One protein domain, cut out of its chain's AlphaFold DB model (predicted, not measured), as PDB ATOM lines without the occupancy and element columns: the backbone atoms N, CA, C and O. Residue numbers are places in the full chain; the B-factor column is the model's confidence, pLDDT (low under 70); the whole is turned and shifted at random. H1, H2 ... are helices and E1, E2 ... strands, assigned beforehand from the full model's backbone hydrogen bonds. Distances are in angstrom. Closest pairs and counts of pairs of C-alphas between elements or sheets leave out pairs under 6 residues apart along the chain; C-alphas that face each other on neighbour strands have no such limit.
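AT A GLANCE: This is residues 74 to 174 of the 318 residues of an uncharacterized protein of Cyanobacteria bacterium UBA10660 (UniProt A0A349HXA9). A long two-stranded hairpin, E3 and E4, forms the middle of the domain, with the long helix H1 to one side of it and a small second hairpin, E1 and E2, at the other end. A long link, residues 89 to 110, runs from the small hairpin past the long one to H1, while the short helix H2 and a tail, residues 162 to 174, lead back toward the end where E1 lies. The printed part has 101 residues, with two named helices and four named strands in the order E1, E2, H1, E3, E4, H2; each sheet is an antiparallel pair, E1 - E2 and E3 - E4, and the class is mixed, helices and strands. The whole is compact, with a radius of gyration of the C-alphas of 14.5 A and spans of 41 by 32 by 29 A.

HOW THE PARTS SIT: E1, residues 75 to 78, and E2, residues 84 to 88, are a hairpin with directions at 159 degrees; N 77 and O 85 are 2.8 A apart, within hydrogen-bond range. Residues 87 to 88 of E2 pair antiparallel with residues 91 to 92. Farther on, residues 94 to 95 pair antiparallel with residues 138 to 139 of E3, residues 137 to 144. E3 and E4, residues 149 to 156, are a hairpin at 153 degrees, with N 140 and O 153 at 2.9 A and N 153 and O 140 at 2.8 A. H1, residues 111 to 132, and E4 are near each other, with 9 pairs of C-alphas within 10 A. The closest C-alphas of H1 and E3 are those of Leu 125 and Trp 137, 7.2 A apart. The closest C-alphas of E3 and H2, residues 157 to 161, are those of Trp 137 and Ala 157, 4.9 A apart. H1 and H2 are apart, and so are E1 and H1. In H1 and H2 every O i to N i+4 pair is within hydrogen-bond range.

IN THESE COORDINATES: E1 begins at C-alpha 75, (-25.033, 35.483, 17.029), and E2 measures 13.8 A from first to last C-alpha. H1 begins at C-alpha 111, (-29.373, 12.838, -2.995), and measures 31.1 A. E3 measures 21.5 A and E4 23.3 A. H2 ends at C-alpha 161, (-35.215, 37.845, 14.404).

THE WHOLE: The C-alphas of Ser 112 and Lys 168, the two farthest apart, are 42.5 A apart; those of Val 74 and Ser 174, the first and last printed, are 8.7 A apart. The printed part has no cut. The link from E2 to H1 is long, with 22 residues, and the other links between named elements are tight. The mean pLDDT of the printed part is 87.4, and no printed residue is under 70.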
ATOM      1  N   VAL A  74     -27.663  33.386  20.461       93.44
ATOM      2  CA  VAL A  74     -27.571  33.410  18.998       93.44
ATOM      3  C   VAL A  74     -26.701  34.590  18.597       93.44
ATOM      4  O   VAL A  74     -26.840  35.677  19.143       93.44
ATOM      5  N   THR A  75     -25.821  34.401  17.624       94.19
ATOM      6  CA  THR A  75     -25.033  35.483  17.029       94.19
ATOM      7  C   THR A  75     -25.606  35.828  15.661       94.19
ATOM      8  O   THR A  75     -25.750  34.956  14.809       94.19
ATOM      9  N   ARG A  76     -25.927  37.101  15.448       94.12
ATOM     10  CA  ARG A  76     -26.356  37.671  14.174       94.12
ATOM     11  C   ARG A  76     -25.166  38.311  13.470       94.12
ATOM     12  O   ARG A  76     -24.479  39.152  14.045       94.12
ATOM     13  N   GLN A  77     -24.982  37.965  12.206       91.25
ATOM     14  CA  GLN A  77     -24.090  38.654  11.283       91.25
ATOM     15  C   GLN A  77     -24.929  39.380  10.231       91.25
ATOM     16  O   GLN A  77     -25.988  38.899   9.832       91.25
ATOM     17  N   ILE A  78     -24.480  40.568   9.836       88.31
ATOM     18  CA  ILE A  78     -25.125  41.391   8.812       88.31
ATOM     19  C   ILE A  78     -24.106  41.547   7.689       88.31
ATOM     20  O   ILE A  78     -22.992  41.999   7.950       88.31
ATOM     21  N   ALA A  79     -24.459  41.120   6.480       87.31
ATOM     22  CA  ALA A  79     -23.625  41.316   5.302       87.31
ATOM     23  C   ALA A  79     -23.774  42.745   4.748       87.31
ATOM     24  O   ALA A  79     -24.690  43.479   5.124       87.31
ATOM     25  N   ASP A  80     -22.886  43.135   3.832       83.06
ATOM     26  CA  ASP A  80     -22.853  44.487   3.249       83.06
ATOM     27  C   ASP A  80     -24.142  44.851   2.484       83.06
ATOM     28  O   ASP A  80     -24.468  46.027   2.331       83.06
ATOM     29  N   ASP A  81     -24.903  43.846   2.036       81.88
ATOM     30  CA  ASP A  81     -26.212  43.988   1.385       81.88
ATOM     31  C   ASP A  81     -27.388  44.123   2.377       81.88
ATOM     32  O   ASP A  81     -28.544  44.243   1.969       81.88
ATOM     33  N   GLY A  82     -27.108  44.107   3.684       81.50
ATOM     34  CA  GLY A  82     -28.106  44.148   4.750       81.50
ATOM     35  C   GLY A  82     -28.759  42.798   5.064       81.50
ATOM     36  O   GLY A  82     -29.617  42.742   5.954       81.50
ATOM     37  N   SER A  83     -28.366  41.710   4.393       85.56
ATOM     38  CA  SER A  83     -28.859  40.367   4.700       85.56
ATOM     39  C   SER A  83     -28.359  39.901   6.069       85.56
ATOM     40  O   SER A  83     -27.216  40.141   6.469       85.56
ATOM     41  N   LYS A  84     -29.250  39.257   6.829       89.12
ATOM     42  CA  LYS A  84     -28.976  38.786   8.190       89.12
ATOM     43  C   LYS A  84     -28.780  37.278   8.180       89.12
ATOM     44  O   LYS A  84     -29.616  36.543   7.664       89.12
ATOM     45  N   THR A  85     -27.702  36.818   8.796       90.75
ATOM     46  CA  THR A  85     -27.434  35.398   9.030       90.75
ATOM     47  C   THR A  85     -27.273  35.141  10.521       90.75
ATOM     48  O   THR A  85     -26.727  35.962  11.261       90.75
ATOM     49  N   TYR A  86     -27.777  33.999  10.979       92.12
ATOM     50  CA  TYR A  86     -27.839  33.659  12.397       92.12
ATOM     51  C   TYR A  86     -27.007  32.413  12.689       92.12
ATOM     52  O   TYR A  86     -26.959  31.484  11.884       92.12
ATOM     53  N   TYR A  87     -26.353  32.396  13.847       91.94
ATOM     54  CA  TYR A  87     -25.424  31.349  14.261       91.94
ATOM     55  C   TYR A  87     -25.656  30.952  15.714       91.94
ATOM     56  O   TYR A  87     -25.909  31.801  16.567       91.94
ATOM     57  N   VAL A  88     -25.483  29.668  16.016       89.62
ATOM     58  CA  VAL A  88     -25.362  29.169  17.391       89.62
ATOM     59  C   VAL A  88     -23.991  28.525  17.531       89.62
ATOM     60  O   VAL A  88     -23.712  27.485  16.930       89.62
ATOM     61  N   GLY A  89     -23.112  29.161  18.306       87.25
ATOM     62  CA  GLY A  89     -21.690  28.816  18.309       87.25
ATOM     63  C   GLY A  89     -21.077  29.032  16.922       87.25
ATOM     64  O   GLY A  89     -21.222  30.104  16.343       87.25
ATOM     65  N   ALA A  90     -20.413  28.010  16.381       85.06
ATOM     66  CA  ALA A  90     -19.825  28.047  15.037       85.06
ATOM     67  C   ALA A  90     -20.796  27.609  13.921       85.06
ATOM     68  O   ALA A  90     -20.449  27.665  12.743       85.06
ATOM     69  N   SER A  91     -21.996  27.132  14.266       87.31
ATOM     70  CA  SER A  91     -22.938  26.552  13.306       87.31
ATOM     71  C   SER A  91     -23.932  27.595  12.808       87.31
ATOM     72  O   SER A  91     -24.604  28.241  13.615       87.31
ATOM     73  N   LYS A  92     -24.037  27.741  11.482       90.25
ATOM     74  CA  LYS A  92     -25.042  28.589  10.829       90.25
ATOM     75  C   LYS A  92     -26.425  27.954  10.974       90.25
ATOM     76  O   LYS A  92     -26.569  26.752  10.772       90.25
ATOM     77  N   LEU A  93     -27.420  28.765  11.309       90.62
ATOM     78  CA  LEU A  93     -28.821  28.368  11.316       90.62
ATOM     79  C   LEU A  93     -29.383  28.401   9.891       90.62
ATOM     80  O   LEU A  93     -29.152  29.359   9.148       90.62
ATOM     81  N   ARG A  94     -30.129  27.358   9.520       91.25
ATOM     82  CA  ARG A  94     -30.832  27.247   8.235       91.25
ATOM     83  C   ARG A  94     -32.335  27.324   8.463       91.25
ATOM     84  O   ARG A  94     -32.812  26.853   9.488       91.25
ATOM     85  N   THR A  95     -33.089  27.882   7.524       90.06
ATOM     86  CA  THR A  95     -34.556  27.819   7.553       90.06
ATOM     87  C   THR A  95     -35.024  26.371   7.388       90.06
ATOM     88  O   THR A  95     -34.649  25.698   6.428       90.06
ATOM     89  N   LEU A  96     -35.826  25.885   8.334       89.75
ATOM     90  CA  LEU A  96     -36.342  24.517   8.358       89.75
ATOM     91  C   LEU A  96     -37.146  24.216   7.085       89.75
ATOM     92  O   LEU A  96     -37.951  25.038   6.652       89.75
ATOM     93  N   GLY A  97     -36.910  23.048   6.479       83.56
ATOM     94  CA  GLY A  97     -37.590  22.622   5.253       83.56
ATOM     95  C   GLY A  97     -37.022  23.203   3.951       83.56
ATOM     96  O   GLY A  97     -37.501  22.843   2.878       83.56
ATOM     97  N   GLN A  98     -35.996  24.065   4.000       84.62
ATOM     98  CA  GLN A  98     -35.322  24.546   2.787       84.62
ATOM     99  C   GLN A  98     -34.116  23.684   2.407       84.62
ATOM    100  O   GLN A  98     -33.225  23.480   3.231       84.62
ATOM    101  N   ASP A  99     -34.046  23.246   1.146       81.81
ATOM    102  CA  ASP A  99     -32.846  22.596   0.613       81.81
ATOM    103  C   ASP A  99     -31.747  23.641   0.398       81.81
ATOM    104  O   ASP A  99     -31.881  24.558  -0.417       81.81
ATOM    105  N   VAL A 100     -30.662  23.522   1.159       80.12
ATOM    106  CA  VAL A 100     -29.506  24.407   1.043       80.12
ATOM    107  C   VAL A 100     -28.277  23.536   0.871       80.12
ATOM    108  O   VAL A 100     -27.856  22.841   1.795       80.12
ATOM    109  N   THR A 101     -27.654  23.639  -0.302       70.88
ATOM    110  CA  THR A 101     -26.456  22.869  -0.664       70.88
ATOM    111  C   THR A 101     -25.274  23.132   0.256       70.88
ATOM    112  O   THR A 101     -24.329  22.356   0.227       70.88
ATOM    113  N   ASP A 102     -25.309  24.212   1.047       71.94
ATOM    114  CA  ASP A 102     -24.262  24.630   1.977       71.94
ATOM    115  C   ASP A 102     -24.386  24.112   3.419       71.94
ATOM    116  O   ASP A 102     -23.481  24.345   4.224       71.94
ATOM    117  N   ASP A 103     -25.451  23.376   3.741       78.31
ATOM    118  CA  ASP A 103     -25.701  22.871   5.092       78.31
ATOM    119  C   ASP A 103     -24.704  21.757   5.502       78.31
ATOM    120  O   ASP A 103     -24.517  20.793   4.753       78.31
ATOM    121  N   PRO A 104     -24.053  21.849   6.683       79.00
ATOM    122  CA  PRO A 104     -23.060  20.868   7.128       79.00
ATOM    123  C   PRO A 104     -23.571  19.430   7.262       79.00
ATOM    124  O   PRO A 104     -22.761  18.513   7.180       79.00
ATOM    125  N   TYR A 105     -24.869  19.231   7.507       81.94
ATOM    126  CA  TYR A 105     -25.480  17.910   7.622       81.94
ATOM    127  C   TYR A 105     -26.037  17.437   6.281       81.94
ATOM    128  O   TYR A 105     -25.725  16.330   5.865       81.94
ATOM    129  N   LEU A 106     -26.772  18.271   5.540       81.88
ATOM    130  CA  LEU A 106     -27.311  17.837   4.240       81.88
ATOM    131  C   LEU A 106     -26.202  17.501   3.226       81.88
ATOM    132  O   LEU A 106     -26.396  16.635   2.378       81.88
ATOM    133  N   LYS A 107     -25.017  18.122   3.348       84.25
ATOM    134  CA  LYS A 107     -23.818  17.781   2.555       84.25
ATOM    135  C   LYS A 107     -23.285  16.369   2.793       84.25
ATOM    136  O   LYS A 107     -22.549  15.867   1.946       84.25
ATOM    137  N   THR A 108     -23.560  15.762   3.947       82.69
ATOM    138  CA  THR A 108     -23.061  14.415   4.265       82.69
ATOM    139  C   THR A 108     -23.998  13.313   3.774       82.69
ATOM    140  O   THR A 108     -23.607  12.147   3.787       82.69
ATOM    141  N   LEU A 109     -25.204  13.674   3.325       83.94
ATOM    142  CA  LEU A 109     -26.243  12.761   2.856       83.94
ATOM    143  C   LEU A 109     -26.189  12.554   1.336       83.94
ATOM    144  O   LEU A 109     -25.741  13.424   0.586       83.94
ATOM    145  N   SER A 110     -26.675  11.398   0.869       86.50
ATOM    146  CA  SER A 110     -26.898  11.156  -0.562       86.50
ATOM    147  C   SER A 110     -28.086  11.977  -1.085       86.50
ATOM    148  O   SER A 110     -28.890  12.483  -0.304       86.50
ATOM    149  N   ASP A 111     -28.237  12.105  -2.408       84.50
ATOM    150  CA  ASP A 111     -29.373  12.838  -2.995       84.50
ATOM    151  C   ASP A 111     -30.739  12.263  -2.583       84.50
ATOM    152  O   ASP A 111     -31.682  13.026  -2.378       84.50
ATOM    153  N   SER A 112     -30.837  10.938  -2.422       84.69
ATOM    154  CA  SER A 112     -32.062  10.275  -1.953       84.69
ATOM    155  C   SER A 112     -32.321  10.574  -0.477       84.69
ATOM    156  O   SER A 112     -33.401  11.036  -0.126       84.69
ATOM    157  N   ASP A 113     -31.308  10.397   0.378       85.19
ATOM    158  CA  ASP A 113     -31.447  10.612   1.825       85.19
ATOM    159  C   ASP A 113     -31.708  12.089   2.160       85.19
ATOM    160  O   ASP A 113     -32.401  12.405   3.126       85.19
ATOM    161  N   ARG A 114     -31.175  13.016   1.351       85.25
ATOM    162  CA  ARG A 114     -31.452  14.452   1.477       85.25
ATOM    163  C   ARG A 114     -32.921  14.760   1.199       85.25
ATOM    164  O   ARG A 114     -33.517  15.551   1.929       85.25
ATOM    165  N   ALA A 115     -33.506  14.149   0.167       85.38
ATOM    166  CA  ALA A 115     -34.923  14.321  -0.140       85.38
ATOM    167  C   ALA A 115     -35.804  13.794   1.006       85.38
ATOM    168  O   ALA A 115     -36.710  14.501   1.447       85.38
ATOM    169  N   ASP A 116     -35.483  12.617   1.549       87.12
ATOM    170  CA  ASP A 116     -36.200  12.038   2.690       87.12
ATOM    171  C   ASP A 116     -36.063  12.906   3.953       87.12
ATOM    172  O   ASP A 116     -37.053  13.178   4.636       87.12
ATOM    173  N   ALA A 117     -34.866  13.432   4.234       86.00
ATOM    174  CA  ALA A 117     -34.638  14.342   5.356       86.00
ATOM    175  C   ALA A 117     -35.488  15.619   5.254       86.00
ATOM    176  O   ALA A 117     -36.053  16.064   6.251       86.00
ATOM    177  N   LEU A 118     -35.642  16.189   4.054       87.50
ATOM    178  CA  LEU A 118     -36.497  17.361   3.834       87.50
ATOM    179  C   LEU A 118     -37.987  17.039   4.010       87.50
ATOM    180  O   LEU A 118     -38.738  17.877   4.514       87.50
ATOM    181  N   VAL A 119     -38.436  15.836   3.639       88.75
ATOM    182  CA  VAL A 119     -39.812  15.384   3.920       88.75
ATOM    183  C   VAL A 119     -40.049  15.320   5.429       88.75
ATOM    184  O   VAL A 119     -41.042  15.859   5.918       88.75
ATOM    185  N   VAL A 120     -39.110  14.734   6.172       88.56
ATOM    186  CA  VAL A 120     -39.168  14.647   7.637       88.56
ATOM    187  C   VAL A 120     -39.117  16.041   8.284       88.56
ATOM    188  O   VAL A 120     -39.887  16.332   9.197       88.56
ATOM    189  N   GLU A 121     -38.293  16.961   7.778       89.88
ATOM    190  CA  GLU A 121     -38.259  18.348   8.261       89.88
ATOM    191  C   GLU A 121     -39.589  19.082   8.098       89.88
ATOM    192  O   GLU A 121     -39.970  19.855   8.978       89.88
ATOM    193  N   ASN A 122     -40.317  18.828   7.008       89.00
ATOM    194  CA  ASN A 122     -41.643  19.406   6.808       89.00
ATOM    195  C   ASN A 122     -42.670  18.861   7.813       89.00
ATOM    196  O   ASN A 122     -43.551  19.604   8.247       89.00
ATOM    197  N   GLN A 123     -42.538  17.600   8.239       88.69
ATOM    198  CA  GLN A 123     -43.357  17.048   9.324       88.69
ATOM    199  C   GLN A 123     -43.046  17.744  10.655       88.69
ATOM    200  O   GLN A 123     -43.965  18.183  11.347       88.69
ATOM    201  N   TYR A 124     -41.762  17.936  10.984       90.06
ATOM    202  CA  TYR A 124     -41.369  18.689  12.179       90.06
ATOM    203  C   TYR A 124     -41.861  20.135  12.142       90.06
ATOM    204  O   TYR A 124     -42.329  20.648  13.157       90.06
ATOM    205  N   LEU A 125     -41.802  20.789  10.979       89.81
ATOM    206  CA  LEU A 125     -42.323  22.140  10.802       89.81
ATOM    207  C   LEU A 125     -43.827  22.203  11.098       89.81
ATOM    208  O   LEU A 125     -44.256  23.107  11.810       89.81
ATOM    209  N   ALA A 126     -44.612  21.234  10.618       89.94
ATOM    210  CA  ALA A 126     -46.043  21.160  10.907       89.94
ATOM    211  C   ALA A 126     -46.318  20.995  12.414       89.94
ATOM    212  O   ALA A 126     -47.150  21.714  12.969       89.94
ATOM    213  N   MET A 127     -45.568  20.121  13.100       88.81
ATOM    214  CA  MET A 127     -45.673  19.941  14.557       88.81
ATOM    215  C   MET A 127     -45.312  21.222  15.328       88.81
ATOM    216  O   MET A 127     -45.992  21.598  16.283       88.81
ATOM    217  N   LEU A 128     -44.245  21.916  14.916       89.69
ATOM    218  CA  LEU A 128     -43.807  23.177  15.521       89.69
ATOM    219  C   LEU A 128     -44.841  24.291  15.330       89.69
ATOM    220  O   LEU A 128     -45.155  25.010  16.282       89.69
ATOM    221  N   GLN A 129     -45.382  24.417  14.118       90.44
ATOM    222  CA  GLN A 129     -46.420  25.388  13.783       90.44
ATOM    223  C   GLN A 129     -47.698  25.136  14.577       90.44
ATOM    224  O   GLN A 129     -48.297  26.087  15.079       90.44
ATOM    225  N   ASP A 130     -48.110  23.878  14.740       89.19
ATOM    226  CA  ASP A 130     -49.294  23.579  15.534       89.19
ATOM    227  C   ASP A 130     -49.069  23.856  17.027       89.19
ATOM    228  O   ASP A 130     -49.882  24.527  17.661       89.19
ATOM    229  N   LYS A 131     -47.932  23.444  17.591       87.00
ATOM    230  CA  LYS A 131     -47.679  23.590  19.030       87.00
ATOM    231  C   LYS A 131     -47.413  25.031  19.466       87.00
ATOM    232  O   LYS A 131     -47.924  25.475  20.493       87.00
ATOM    233  N   TYR A 132     -46.593  25.756  18.712       88.31
ATOM    234  CA  TYR A 132     -46.072  27.068  19.113       88.31
ATOM    235  C   TYR A 132     -46.661  28.233  18.317       88.31
ATOM    236  O   TYR A 132     -46.432  29.381  18.683       88.31
ATOM    237  N   LYS A 133     -47.445  27.957  17.265       87.94
ATOM    238  CA  LYS A 133     -48.121  28.955  16.413       87.94
ATOM    239  C   LYS A 133     -47.181  29.915  15.659       87.94
ATOM    240  O   LYS A 133     -47.650  30.878  15.052       87.94
ATOM    241  N   ASP A 134     -45.886  29.603  15.612       88.25
ATOM    242  CA  ASP A 134     -44.885  30.321  14.819       88.25
ATOM    243  C   ASP A 134     -44.780  29.725  13.416       88.25
ATOM    244  O   ASP A 134     -44.660  28.510  13.262       88.25
ATOM    245  N   LYS A 135     -44.781  30.585  12.392       85.94
ATOM    246  CA  LYS A 135     -44.790  30.174  10.977       85.94
ATOM    247  C   LYS A 135     -43.437  29.675  10.482       85.94
ATOM    248  O   LYS A 135     -43.390  28.726   9.705       85.94
ATOM    249  N   GLU A 136     -42.359  30.319  10.914       92.00
ATOM    250  CA  GLU A 136     -41.009  30.069  10.418       92.00
ATOM    251  C   GLU A 136     -40.092  29.628  11.553       92.00
ATOM    252  O   GLU A 136     -40.127  30.156  12.668       92.00
ATOM    253  N   TRP A 137     -39.264  28.636  11.243       94.00
ATOM    254  CA  TRP A 137     -38.366  27.997  12.188       94.00
ATOM    255  C   TRP A 137     -36.997  27.834  11.556       94.00
ATOM    256  O   TRP A 137     -36.876  27.498  10.380       94.00
ATOM    257  N   PHE A 138     -35.959  28.046  12.352       93.25
ATOM    258  CA  PHE A 138     -34.597  27.693  11.997       93.25
ATOM    259  C   PHE A 138     -34.235  26.325  12.566       93.25
ATOM    260  O   PHE A 138     -34.725  25.933  13.623       93.25
ATOM    261  N   VAL A 139     -33.329  25.621  11.899       92.94
ATOM    262  CA  VAL A 139     -32.823  24.310  12.291       92.94
ATOM    263  C   VAL A 139     -31.301  24.280  12.235       92.94
ATOM    264  O   VAL A 139     -30.663  24.934  11.405       92.94
ATOM    265  N   LYS A 140     -30.718  23.497  13.139       90.50
ATOM    266  CA  LYS A 140     -29.347  22.999  13.043       90.50
ATOM    267  C   LYS A 140     -29.334  21.521  13.414       90.50
ATOM    268  O   LYS A 140     -30.068  21.108  14.308       90.50
ATOM    269  N   TYR A 141     -28.444  20.748  12.812       88.62
ATOM    270  CA  TYR A 141     -28.210  19.372  13.234       88.62
ATOM    271  C   TYR A 141     -27.039  19.309  14.202       88.62
ATOM    272  O   TYR A 141     -25.931  19.754  13.900       88.62
ATOM    273  N   GLN A 142     -27.285  18.753  15.382       86.44
ATOM    274  CA  GLN A 142     -26.271  18.551  16.400       86.44
ATOM    275  C   GLN A 142     -25.842  17.086  16.414       86.44
ATOM    276  O   GLN A 142     -26.672  16.191  16.555       86.44
ATOM    277  N   TYR A 143     -24.539  16.844  16.280       85.12
ATOM    278  CA  TYR A 143     -23.982  15.503  16.392       85.12
ATOM    279  C   TYR A 143     -23.952  15.060  17.858       85.12
ATOM    280  O   TYR A 143     -23.376  15.738  18.713       85.12
ATOM    281  N   ASN A 144     -24.554  13.910  18.137       81.19
ATOM    282  CA  ASN A 144     -24.515  13.259  19.434       81.19
ATOM    283  C   ASN A 144     -23.454  12.149  19.404       81.19
ATOM    284  O   ASN A 144     -23.592  11.146  18.703       81.19
ATOM    285  N   SER A 145     -22.381  12.323  20.179       78.50
ATOM    286  CA  SER A 145     -21.259  11.377  20.232       78.50
ATOM    287  C   SER A 145     -21.622  10.024  20.850       78.50
ATOM    288  O   SER A 145     -20.960   9.031  20.548       78.50
ATOM    289  N   THR A 146     -22.670   9.969  21.678       79.06
ATOM    290  CA  THR A 146     -23.144   8.748  22.341       79.06
ATOM    291  C   THR A 146     -23.958   7.881  21.388       79.06
ATOM    292  O   THR A 146     -23.692   6.689  21.269       79.06
ATOM    293  N   THR A 147     -24.919   8.474  20.676       77.50
ATOM    294  CA  THR A 147     -25.761   7.748  19.710       77.50
ATOM    295  C   THR A 147     -25.130   7.658  18.320       77.50
ATOM    296  O   THR A 147     -25.651   6.949  17.465       77.50
ATOM    297  N   LYS A 148     -23.999   8.350  18.097       78.25
ATOM    298  CA  LYS A 148     -23.308   8.478  16.800       78.25
ATOM    299  C   LYS A 148     -24.253   8.921  15.678       78.25
ATOM    300  O   LYS A 148     -24.129   8.478  14.539       78.25
ATOM    301  N   GLY A 149     -25.200   9.792  16.017       80.62
ATOM    302  CA  GLY A 149     -26.238  10.286  15.119       80.62
ATOM    303  C   GLY A 149     -26.375  11.802  15.186       80.62
ATOM    304  O   GLY A 149     -25.897  12.445  16.121       80.62
ATOM    305  N   TYR A 150     -27.031  12.375  14.183       84.75
ATOM    306  CA  TYR A 150     -27.395  13.789  14.161       84.75
ATOM    307  C   TYR A 150     -28.840  13.958  14.625       84.75
ATOM    308  O   TYR A 150     -29.719  13.217  14.190       84.75
ATOM    309  N   SER A 151     -29.089  14.948  15.480       87.50
ATOM    310  CA  SER A 151     -30.436  15.306  15.934       87.50
ATOM    311  C   SER A 151     -30.759  16.749  15.546       87.50
ATOM    312  O   SER A 151     -29.906  17.626  15.735       87.50
ATOM    313  N   PRO A 152     -31.958  17.019  15.004       90.56
ATOM    314  CA  PRO A 152     -32.358  18.369  14.646       90.56
ATOM    315  C   PRO A 152     -32.710  19.175  15.901       90.56
ATOM    316  O   PRO A 152     -33.456  18.723  16.768       90.56
ATOM    317  N   VAL A 153     -32.182  20.392  15.975       92.62
ATOM    318  CA  VAL A 153     -32.491  21.380  17.010       92.62
ATOM    319  C   VAL A 153     -33.092  22.604  16.335       92.62
ATOM    320  O   VAL A 153     -32.488  23.183  15.429       92.62
ATOM    321  N   PHE A 154     -34.273  22.993  16.793       94.56
ATOM    322  CA  PHE A 154     -35.116  24.028  16.215       94.56
ATOM    323  C   PHE A 154     -35.093  25.315  17.040       94.56
ATOM    324  O   PHE A 154     -34.983  25.291  18.269       94.56
ATOM    325  N   TYR A 155     -35.255  26.442  16.353       93.62
ATOM    326  CA  TYR A 155     -35.313  27.784  16.926       93.62
ATOM    327  C   TYR A 155     -36.435  28.575  16.259       93.62
ATOM    328  O   TYR A 155     -36.536  28.575  15.035       93.62
ATOM    329  N   SER A 156     -37.259  29.270  17.042       93.44
ATOM    330  CA  SER A 156     -38.319  30.126  16.492       93.44
ATOM    331  C   SER A 156     -37.701  31.282  15.708       93.44
ATOM    332  O   SER A 156     -36.899  32.039  16.265       93.44
ATOM    333  N   ALA A 157     -38.072  31.450  14.433       92.38
ATOM    334  CA  ALA A 157     -37.576  32.573  13.641       92.38
ATOM    335  C   ALA A 157     -38.045  33.903  14.237       92.38
ATOM    336  O   ALA A 157     -37.251  34.828  14.360       92.38
ATOM    337  N   GLN A 158     -39.281  33.968  14.743       91.50
ATOM    338  CA  GLN A 158     -39.799  35.163  15.404       91.50
ATOM    339  C   GLN A 158     -38.959  35.552  16.628       91.50
ATOM    340  O   GLN A 158     -38.670  36.734  16.818       91.50
ATOM    341  N   GLN A 159     -38.555  34.586  17.460       91.44
ATOM    342  CA  GLN A 159     -37.716  34.867  18.629       91.44
ATOM    343  C   GLN A 159     -36.287  35.248  18.245       91.44
ATOM    344  O   GLN A 159     -35.700  36.114  18.886       91.44
ATOM    345  N   VAL A 160     -35.728  34.613  17.215       91.44
ATOM    346  CA  VAL A 160     -34.378  34.907  16.727       91.44
ATOM    347  C   VAL A 160     -34.328  36.288  16.073       91.44
ATOM    348  O   VAL A 160     -33.477  37.104  16.404       91.44
ATOM    349  N   GLU A 161     -35.254  36.603  15.176       90.44
ATOM    350  CA  GLU A 161     -35.215  37.845  14.404       90.44
ATOM    351  C   GLU A 161     -35.530  39.089  15.238       90.44
ATOM    352  O   GLU A 161     -34.922  40.140  15.006       90.44
ATOM    353  N   ASN A 162     -36.426  38.957  16.223       90.31
ATOM    354  CA  ASN A 162     -36.839  40.045  17.112       90.31
ATOM    355  C   ASN A 162     -36.021  40.127  18.411       90.31
ATOM    356  O   ASN A 162     -36.344  40.943  19.271       90.31
ATOM    357  N   ALA A 163     -34.993  39.293  18.592       90.81
ATOM    358  CA  ALA A 163     -34.114  39.410  19.750       90.81
ATOM    359  C   ALA A 163     -33.291  40.706  19.700       90.81
ATOM    360  O   ALA A 163     -32.887  41.177  18.633       90.81
ATOM    361  N   ASP A 164     -32.973  41.248  20.876       92.50
ATOM    362  CA  ASP A 164     -32.023  42.347  20.996       92.50
ATOM    363  C   ASP A 164     -30.597  41.820  20.843       92.50
ATOM    364  O   ASP A 164     -30.208  40.851  21.497       92.50
ATOM    365  N   TYR A 165     -29.801  42.472  19.998       92.19
ATOM    366  CA  TYR A 165     -28.433  42.061  19.689       92.19
ATOM    367  C   TYR A 165     -27.426  43.139  20.084       92.19
ATOM    368  O   TYR A 165     -27.619  44.321  19.813       92.19
ATOM    369  N   SER A 166     -26.309  42.709  20.665       90.38
ATOM    370  CA  SER A 166     -25.148  43.556  20.927       90.38
ATOM    371  C   SER A 166     -24.556  44.071  19.617       90.38
ATOM    372  O   SER A 166     -24.139  43.286  18.768       90.38
ATOM    373  N   GLU A 167     -24.434  45.388  19.474       86.69
ATOM    374  CA  GLU A 167     -23.790  46.011  18.307       86.69
ATOM    375  C   GLU A 167     -22.298  45.660  18.193       86.69
ATOM    376  O   GLU A 167     -21.740  45.674  17.102       86.69
ATOM    377  N   LYS A 168     -21.643  45.323  19.314       85.06
ATOM    378  CA  LYS A 168     -20.200  45.030  19.352       85.06
ATOM    379  C   LYS A 168     -19.867  43.587  18.996       85.06
ATOM    380  O   LYS A 168     -18.834  43.335  18.389       85.06
ATOM    381  N   THR A 169     -20.690  42.640  19.441       85.25
ATOM    382  CA  THR A 169     -20.406  41.199  19.309       85.25
ATOM    383  C   THR A 169     -21.382  40.482  18.386       85.25
ATOM    384  O   THR A 169     -21.159  39.323  18.052       85.25
ATOM    385  N   GLY A 170     -22.484  41.133  18.003       87.25
ATOM    386  CA  GLY A 170     -23.571  40.514  17.251       87.25
ATOM    387  C   GLY A 170     -24.331  39.449  18.040       87.25
ATOM    388  O   GLY A 170     -25.195  38.801  17.472       87.25
ATOM    389  N   SER A 171     -24.027  39.225  19.321       90.88
ATOM    390  CA  SER A 171     -24.683  38.207  20.154       90.88
ATOM    391  C   SER A 171     -26.005  38.715  20.718       90.88
ATOM    392  O   SER A 171     -26.118  39.898  21.045       90.88
ATOM    393  N   SER A 172     -26.986  37.828  20.856       92.50
ATOM    394  CA  SER A 172     -28.257  38.137  21.498       92.50
ATOM    395  C   SER A 172     -28.025  38.500  22.966       92.50
ATOM    396  O   SER A 172     -27.202  37.896  23.653       92.50
ATOM    397  N   LEU A 173     -28.726  39.526  23.443       90.12
ATOM    398  CA  LEU A 173     -28.682  39.963  24.838       90.12
ATOM    399  C   LEU A 173     -29.524  39.049  25.734       90.12
ATOM    400  O   LEU A 173     -29.239  38.906  26.921       90.12
ATOM    401  N   SER A 174     -30.539  38.406  25.156       90.38
ATOM    402  CA  SER A 174     -31.356  37.385  25.798       90.38
ATOM    403  C   SER A 174     -31.060  35.998  25.229       90.38
ATOM    404  O   SER A 174     -30.696  35.830  24.060       90.38
TER     405      SER A 174